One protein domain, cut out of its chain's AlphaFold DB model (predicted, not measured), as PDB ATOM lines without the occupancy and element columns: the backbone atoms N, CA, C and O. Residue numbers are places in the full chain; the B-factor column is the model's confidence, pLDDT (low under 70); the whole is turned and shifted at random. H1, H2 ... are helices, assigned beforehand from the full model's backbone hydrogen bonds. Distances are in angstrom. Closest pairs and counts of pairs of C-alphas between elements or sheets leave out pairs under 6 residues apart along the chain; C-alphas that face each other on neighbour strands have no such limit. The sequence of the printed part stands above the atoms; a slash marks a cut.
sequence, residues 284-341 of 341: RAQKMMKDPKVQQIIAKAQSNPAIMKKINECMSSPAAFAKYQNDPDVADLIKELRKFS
ATOM      1  N   ARG A 284     152.770 143.500  92.162       76.69
ATOM      2  CA  ARG A 284     154.172 143.046  92.174       76.69
ATOM      3  C   ARG A 284     154.277 141.571  92.584       76.69
ATOM      4  O   ARG A 284     154.918 140.795  91.880       76.69
ATOM      5  N   ALA A 285     153.594 141.164  93.655       75.06
ATOM      6  CA  ALA A 285     153.545 139.776  94.122       75.06
ATOM      7  C   ALA A 285     152.898 138.830  93.095       75.06
ATOM      8  O   ALA A 285     153.450 137.773  92.795       75.06
ATOM      9  N   GLN A 286     151.781 139.232  92.481       78.00
ATOM     10  CA  GLN A 286     151.101 138.456  91.440       78.00
ATOM     11  C   GLN A 286     151.934 138.336  90.151       78.00
ATOM     12  O   GLN A 286     151.781 137.364  89.409       78.00
ATOM     13  N   LYS A 287     152.826 139.299  89.874       81.25
ATOM     14  CA  LYS A 287     153.826 139.190  88.804       81.25
ATOM     15  C   LYS A 287     154.923 138.193  89.186       81.25
ATOM     16  O   LYS A 287     155.127 137.240  88.447       81.25
ATOM     17  N   MET A 288     155.522 138.331  90.372       71.75
ATOM     18  CA  MET A 288     156.559 137.414  90.870       71.75
ATOM     19  C   MET A 288     156.072 135.956  90.971       71.75
ATOM     20  O   MET A 288     156.817 135.043  90.640       71.75
ATOM     21  N   MET A 289     154.808 135.702  91.335       79.38
ATOM     22  CA  MET A 289     154.237 134.343  91.332       79.38
ATOM     23  C   MET A 289     154.074 133.720  89.933       79.38
ATOM     24  O   MET A 289     153.825 132.517  89.847       79.38
ATOM     25  N   LYS A 290     154.199 134.486  88.842       84.62
ATOM     26  CA  LYS A 290     154.167 133.959  87.463       84.62
ATOM     27  C   LYS A 290     155.551 133.552  86.952       84.62
ATOM     28  O   LYS A 290     155.627 132.822  85.968       84.62
ATOM     29  N   ASP A 291     156.627 133.969  87.616       83.25
ATOM     30  CA  ASP A 291     157.985 133.578  87.253       83.25
ATOM     31  C   ASP A 291     158.304 132.162  87.773       83.25
ATOM     32  O   ASP A 291     158.345 131.939  88.989       83.25
ATOM     33  N   PRO A 292     158.587 131.176  86.896       83.06
ATOM     34  CA  PRO A 292     158.731 129.774  87.303       83.06
ATOM     35  C   PRO A 292     159.933 129.539  88.229       83.06
ATOM     36  O   PRO A 292     159.918 128.621  89.045       83.06
ATOM     37  N   LYS A 293     160.960 130.397  88.165       79.19
ATOM     38  CA  LYS A 293     162.069 130.381  89.129       79.19
ATOM     39  C   LYS A 293     161.629 130.801  90.527       79.19
ATOM     40  O   LYS A 293     162.032 130.173  91.498       79.19
ATOM     41  N   VAL A 294     160.797 131.837  90.638       81.94
ATOM     42  CA  VAL A 294     160.276 132.297  91.931       81.94
ATOM     43  C   VAL A 294     159.349 131.232  92.517       81.94
ATOM     44  O   VAL A 294     159.472 130.923  93.697       81.94
ATOM     45  N   GLN A 295     158.519 130.578  91.694       82.00
ATOM     46  CA  GLN A 295     157.748 129.401  92.121       82.00
ATOM     47  C   GLN A 295     158.652 128.278  92.659       82.00
ATOM     48  O   GLN A 295     158.401 127.771  93.750       82.00
ATOM     49  N   GLN A 296     159.729 127.920  91.948       81.25
ATOM     50  CA  GLN A 296     160.685 126.906  92.414       81.25
ATOM     51  C   GLN A 296     161.389 127.305  93.718       81.25
ATOM     52  O   GLN A 296     161.591 126.450  94.580       81.25
ATOM     53  N   ILE A 297     161.740 128.582  93.904       73.94
ATOM     54  CA  ILE A 297     162.374 129.047  95.144       73.94
ATOM     55  C   ILE A 297     161.366 129.091  96.304       73.94
ATOM     56  O   ILE A 297     161.720 128.708  97.415       73.94
ATOM     57  N   ILE A 298     160.104 129.467  96.065       81.12
ATOM     58  CA  ILE A 298     159.039 129.394  97.079       81.12
ATOM     59  C   ILE A 298     158.779 127.934  97.473       81.12
ATOM     60  O   ILE A 298     158.728 127.636  98.664       81.12
ATOM     61  N   ALA A 299     158.704 127.010  96.512       84.69
ATOM     62  CA  ALA A 299     158.565 125.579  96.790       84.69
ATOM     63  C   ALA A 299     159.769 125.028  97.583       84.69
ATOM     64  O   ALA A 299     159.586 124.330  98.580       84.69
ATOM     65  N   LYS A 300     161.004 125.414  97.219       80.25
ATOM     66  CA  LYS A 300     162.214 125.109  98.004       80.25
ATOM     67  C   LYS A 300     162.133 125.671  99.428       80.25
ATOM     68  O   LYS A 300     162.424 124.947 100.375       80.25
ATOM     69  N   ALA A 301     161.715 126.926  99.596       81.19
ATOM     70  CA  ALA A 301     161.585 127.580 100.900       81.19
ATOM     71  C   ALA A 301     160.470 126.969 101.767       81.19
ATOM     72  O   ALA A 301     160.609 126.923 102.985       81.19
ATOM     73  N   GLN A 302     159.401 126.450 101.158       80.31
ATOM     74  CA  GLN A 302     158.391 125.643 101.850       80.31
ATOM     75  C   GLN A 302     158.948 124.275 102.268       80.31
ATOM     76  O   GLN A 302     158.685 123.831 103.380       80.31
ATOM     77  N   SER A 303     159.765 123.629 101.424       87.19
ATOM     78  CA  SER A 303     160.414 122.351 101.763       87.19
ATOM     79  C   SER A 303     161.567 122.473 102.772       87.19
ATOM     80  O   SER A 303     161.978 121.472 103.354       87.19
ATOM     81  N   ASN A 304     162.103 123.682 102.989       85.44
ATOM     82  CA  ASN A 304     163.249 123.930 103.860       85.44
ATOM     83  C   ASN A 304     162.972 125.101 104.832       85.44
ATOM     84  O   ASN A 304     163.165 126.268 104.467       85.44
ATOM     85  N   PRO A 305     162.596 124.822 106.098       85.50
ATOM     86  CA  PRO A 305     162.236 125.862 107.064       85.50
ATOM     87  C   PRO A 305     163.400 126.801 107.412       85.50
ATOM     88  O   PRO A 305     163.160 127.940 107.817       85.50
ATOM     89  N   ALA A 306     164.659 126.385 107.214       84.38
ATOM     90  CA  ALA A 306     165.807 127.266 107.412       84.38
ATOM     91  C   ALA A 306     165.867 128.370 106.343       84.38
ATOM     92  O   ALA A 306     166.173 129.510 106.679       84.38
ATOM     93  N   ILE A 307     165.525 128.073 105.082       82.44
ATOM     94  CA  ILE A 307     165.410 129.095 104.025       82.44
ATOM     95  C   ILE A 307     164.248 130.041 104.349       82.44
ATOM     96  O   ILE A 307     164.418 131.257 104.311       82.44
ATOM     97  N   MET A 308     163.095 129.500 104.754       85.25
ATOM     98  CA  MET A 308     161.919 130.292 105.139       85.25
ATOM     99  C   MET A 308     162.219 131.262 106.300       85.25
ATOM    100  O   MET A 308     161.854 132.437 106.239       85.25
ATOM    101  N   LYS A 309     162.984 130.822 107.313       88.62
ATOM    102  CA  LYS A 309     163.454 131.685 108.412       88.62
ATOM    103  C   LYS A 309     164.395 132.799 107.931       88.62
ATOM    104  O   LYS A 309     164.222 133.939 108.354       88.62
ATOM    105  N   LYS A 310     165.343 132.502 107.031       85.94
ATOM    106  CA  LYS A 310     166.260 133.505 106.444       85.94
ATOM    107  C   LYS A 310     165.504 134.551 105.619       85.94
ATOM    108  O   LYS A 310     165.773 135.737 105.758       85.94
ATOM    109  N   ILE A 311     164.513 134.129 104.826       82.69
ATOM    110  CA  ILE A 311     163.629 135.039 104.076       82.69
ATOM    111  C   ILE A 311     162.872 135.965 105.036       82.69
ATOM    112  O   ILE A 311     162.837 137.171 104.808       82.69
ATOM    113  N   ASN A 312     162.324 135.434 106.132       85.12
ATOM    114  CA  ASN A 312     161.625 136.242 107.132       85.12
ATOM    115  C   ASN A 312     162.568 137.241 107.843       85.12
ATOM    116  O   ASN A 312     162.200 138.398 108.048       85.12
ATOM    117  N   GLU A 313     163.813 136.851 108.146       88.00
ATOM    118  CA  GLU A 313     164.833 137.773 108.680       88.00
ATOM    119  C   GLU A 313     165.196 138.876 107.665       88.00
ATOM    120  O   GLU A 313     165.315 140.037 108.036       88.00
ATOM    121  N   CYS A 314     165.286 138.555 106.371       83.06
ATOM    122  CA  CYS A 314     165.491 139.544 105.307       83.06
ATOM    123  C   CYS A 314     164.297 140.488 105.086       83.06
ATOM    124  O   CYS A 314     164.498 141.662 104.781       83.06
ATOM    125  N   MET A 315     163.062 139.997 105.232       79.38
ATOM    126  CA  MET A 315     161.847 140.818 105.113       79.38
ATOM    127  C   MET A 315     161.656 141.754 106.312       79.38
ATOM    128  O   MET A 315     161.160 142.864 106.142       79.38
ATOM    129  N   SER A 316     162.065 141.326 107.509       83.88
ATOM    130  CA  SER A 316     162.027 142.142 108.731       83.88
ATOM    131  C   SER A 316     163.268 143.028 108.918       83.88
ATOM    132  O   SER A 316     163.192 144.045 109.605       83.88
ATOM    133  N   SER A 317     164.400 142.697 108.286       86.25
ATOM    134  CA  SER A 317     165.618 143.507 108.301       86.25
ATOM    135  C   SER A 317     166.368 143.453 106.960       86.25
ATOM    136  O   SER A 317     167.075 142.480 106.680       86.25
ATOM    137  N   PRO A 318     166.340 144.533 106.153       79.75
ATOM    138  CA  PRO A 318     167.124 144.620 104.918       79.75
ATOM    139  C   PRO A 318     168.641 144.452 105.124       79.75
ATOM    140  O   PRO A 318     169.346 144.030 104.208       79.75
ATOM    141  N   ALA A 319     169.160 144.715 106.329       84.25
ATOM    142  CA  ALA A 319     170.564 144.475 106.664       84.25
ATOM    143  C   ALA A 319     170.926 142.974 106.706       84.25
ATOM    144  O   ALA A 319     172.081 142.611 106.479       84.25
ATOM    145  N   ALA A 320     169.957 142.079 106.941       84.69
ATOM    146  CA  ALA A 320     170.200 140.637 106.967       84.69
ATOM    147  C   ALA A 320     170.580 140.069 105.586       84.69
ATOM    148  O   ALA A 320     171.289 139.064 105.521       84.69
ATOM    149  N   PHE A 321     170.216 140.736 104.481       83.19
ATOM    150  CA  PHE A 321     170.654 140.342 103.133       83.19
ATOM    151  C   PHE A 321     172.186 140.258 103.001       83.19
ATOM    152  O   PHE A 321     172.677 139.389 102.284       83.19
ATOM    153  N   ALA A 322     172.947 141.092 103.722       87.25
ATOM    154  CA  ALA A 322     174.410 141.033 103.720       87.25
ATOM    155  C   ALA A 322     174.955 139.759 104.395       87.25
ATOM    156  O   ALA A 322     175.953 139.203 103.942       87.25
ATOM    157  N   LYS A 323     174.272 139.242 105.432       89.56
ATOM    158  CA  LYS A 323     174.643 137.983 106.106       89.56
ATOM    159  C   LYS A 323     174.497 136.779 105.171       89.56
ATOM    160  O   LYS A 323     175.319 135.868 105.200       89.56
ATOM    161  N   TYR A 324     173.451 136.783 104.345       88.25
ATOM    162  CA  TYR A 324     173.095 135.669 103.459       88.25
ATOM    163  C   TYR A 324     173.592 135.826 102.017       88.25
ATOM    164  O   TYR A 324     173.324 134.970 101.181       88.25
ATOM    165  N   GLN A 325     174.371 136.868 101.719       82.75
ATOM    166  CA  GLN A 325     174.979 137.078 100.401       82.75
ATOM    167  C   GLN A 325     175.934 135.939  99.983       82.75
ATOM    168  O   GLN A 325     176.133 135.717  98.789       82.75
ATOM    169  N   ASN A 326     176.485 135.204 100.955       85.81
ATOM    170  CA  ASN A 326     177.381 134.058 100.745       85.81
ATOM    171  C   ASN A 326     176.654 132.695 100.731       85.81
ATOM    172  O   ASN A 326     177.292 131.664 100.538       85.81
ATOM    173  N   ASP A 327     175.338 132.669 100.960       86.00
ATOM    174  CA  ASP A 327     174.520 131.452 100.974       86.00
ATOM    175  C   ASP A 327     173.908 131.240  99.576       86.00
ATOM    176  O   ASP A 327     173.144 132.099  99.138       86.00
ATOM    177  N   PRO A 328     174.222 130.159  98.837       81.31
ATOM    178  CA  PRO A 328     173.868 130.051  97.421       81.31
ATOM    179  C   PRO A 328     172.353 130.046  97.155       81.31
ATOM    180  O   PRO A 328     171.909 130.711  96.217       81.31
ATOM    181  N   ASP A 329     171.549 129.364  97.983       79.50
ATOM    182  CA  ASP A 329     170.089 129.314  97.799       79.50
ATOM    183  C   ASP A 329     169.434 130.683  98.075       79.50
ATOM    184  O   ASP A 329     168.434 131.033  97.443       79.50
ATOM    185  N   VAL A 330     169.999 131.488  98.986       80.69
ATOM    186  CA  VAL A 330     169.484 132.836  99.294       80.69
ATOM    187  C   VAL A 330     170.059 133.888  98.339       80.69
ATOM    188  O   VAL A 330     169.339 134.792  97.919       80.69
ATOM    189  N   ALA A 331     171.318 133.767  97.922       81.31
ATOM    190  CA  ALA A 331     171.973 134.689  96.999       81.31
ATOM    191  C   ALA A 331     171.306 134.701  95.615       81.31
ATOM    192  O   ALA A 331     171.139 135.773  95.030       81.31
ATOM    193  N   ASP A 332     170.875 133.547  95.099       81.50
ATOM    194  CA  ASP A 332     170.133 133.492  93.833       81.50
ATOM    195  C   ASP A 332     168.701 134.039  93.968       81.50
ATOM    196  O   ASP A 332     168.232 134.732  93.061       81.50
ATOM    197  N   LEU A 333     168.047 133.864  95.124       75.50
ATOM    198  CA  LEU A 333     166.790 134.556  95.433       75.50
ATOM    199  C   LEU A 333     166.975 136.082  95.474       75.50
ATOM    200  O   LEU A 333     166.184 136.806  94.874       75.50
ATOM    201  N   ILE A 334     168.032 136.581  96.124       77.00
ATOM    202  CA  ILE A 334     168.356 138.015  96.193       77.00
ATOM    203  C   ILE A 334     168.608 138.586  94.790       77.00
ATOM    204  O   ILE A 334     168.109 139.668  94.476       77.00
ATOM    205  N   LYS A 335     169.357 137.875  93.934       81.88
ATOM    206  CA  LYS A 335     169.606 138.286  92.541       81.88
ATOM    207  C   LYS A 335     168.314 138.371  91.731       81.88
ATOM    208  O   LYS A 335     168.142 139.339  90.995       81.88
ATOM    209  N   GLU A 336     167.419 137.387  91.854       75.94
ATOM    210  CA  GLU A 336     166.173 137.383  91.080       75.94
ATOM    211  C   GLU A 336     165.181 138.427  91.620       75.94
ATOM    212  O   GLU A 336     164.654 139.203  90.830       75.94
ATOM    213  N   LEU A 337     165.013 138.559  92.947       70.38
ATOM    214  CA  LEU A 337     164.195 139.618  93.564       70.38
ATOM    215  C   LEU A 337     164.675 141.025  93.183       70.38
ATOM    216  O   LEU A 337     163.853 141.893  92.898       70.38
ATOM    217  N   ARG A 338     165.995 141.255  93.102       74.75
ATOM    218  CA  ARG A 338     166.560 142.555  92.702       74.75
ATOM    219  C   ARG A 338     166.177 142.967  91.272       74.75
ATOM    220  O   ARG A 338     166.144 144.160  91.000       74.75
ATOM    221  N   LYS A 339     165.827 142.029  90.378       76.75
ATOM    222  CA  LYS A 339     165.290 142.343  89.032       76.75
ATOM    223  C   LYS A 339     163.865 142.898  89.058       76.75
ATOM    224  O   LYS A 339     163.433 143.489  88.074       76.75
ATOM    225  N   PHE A 340     163.130 142.659  90.142       64.31
ATOM    226  CA  PHE A 340     161.760 143.134  90.331       64.31
ATOM    227  C   PHE A 340     161.675 144.351  91.253       64.31
ATOM    228  O   PHE A 340     160.565 144.857  91.436       64.31
ATOM    229  N   SER A 341     162.803 144.788  91.833       58.00
ATOM    230  CA  SER A 341     162.933 145.965  92.706       58.00
ATOM    231  C   SER A 341     162.768 147.290  91.968       58.00
ATOM    232  O   SER A 341     162.405 148.245  92.696       58.00
TER     233      SER A 341
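AT A GLANCE: This is residues 284 to 341 of the 341 residues of an uncharacterized protein of Fistulifera solaris (UniProt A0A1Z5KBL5). Two helices of equal residue count, H2 and H3, meet at a corner like a wide V, and a third, H5, lies between the arms of the V and packs on H3. Two short helices sit at the open ends of the V, H1 before H2 and H4 after H3. The printed part has 58 residues with five named helices, H1 to H5 in chain order, and no named strand; the class is all helix. It is compact, with a radius of gyration of the C-alphas of 10.8 A, and rounded, spanning 28 by 25 by 19 A.

IN THESE COORDINATES: H1 is residues 284 to 288, 6.3 A long, beginning at C-alpha 284 at (154.172, 143.046, 92.174). H2 is residues 292 to 303, 16.3 A, and H3 residues 305 to 316, 16.4 A. H4 is residues 320 to 323, 5.2 A. H5 is residues 328 to 338, 15.2 A, ending at C-alpha 338 at (166.560, 142.555, 92.702).

HOW THE PARTS SIT: H1 is close to H2 but not clearly touching, the closest C-alphas, of Met 288 and Val 294, being 6.4 A apart. H2 and H3 touch only at the corner, closest at C-alphas 301 and 308, 5.0 A, at a steep tilt of 67 degrees. H3 and H4 touch only at the corner, and only just, with 3 pairs of C-alphas within 8 A, closest at Cys 314 and Ala 320, 5.1 A. H5 touches H3 through residues 307 to 311 of H3 alone, the closest C-alphas being those of Ile 307 and Val 330, 7.3 A. H5 and H2 only just touch, with 3 pairs of C-alphas within 8 A, closest at Ile 297 and Leu 333, 7.1 A. Every O i to N i+4 pair is within hydrogen-bond range in H1, H2 and H3, and 6 of 7 are in H5; H4 is too short for such a pair.

THE WHOLE: The two C-alphas farthest apart, of Gln 286 and Asn 326, are 28.2 A apart. The printed part has no cut, and its four links are tight. Mean pLDDT of the printed part is 81.1; residues 340 to 341, at the chain's end, are under 70.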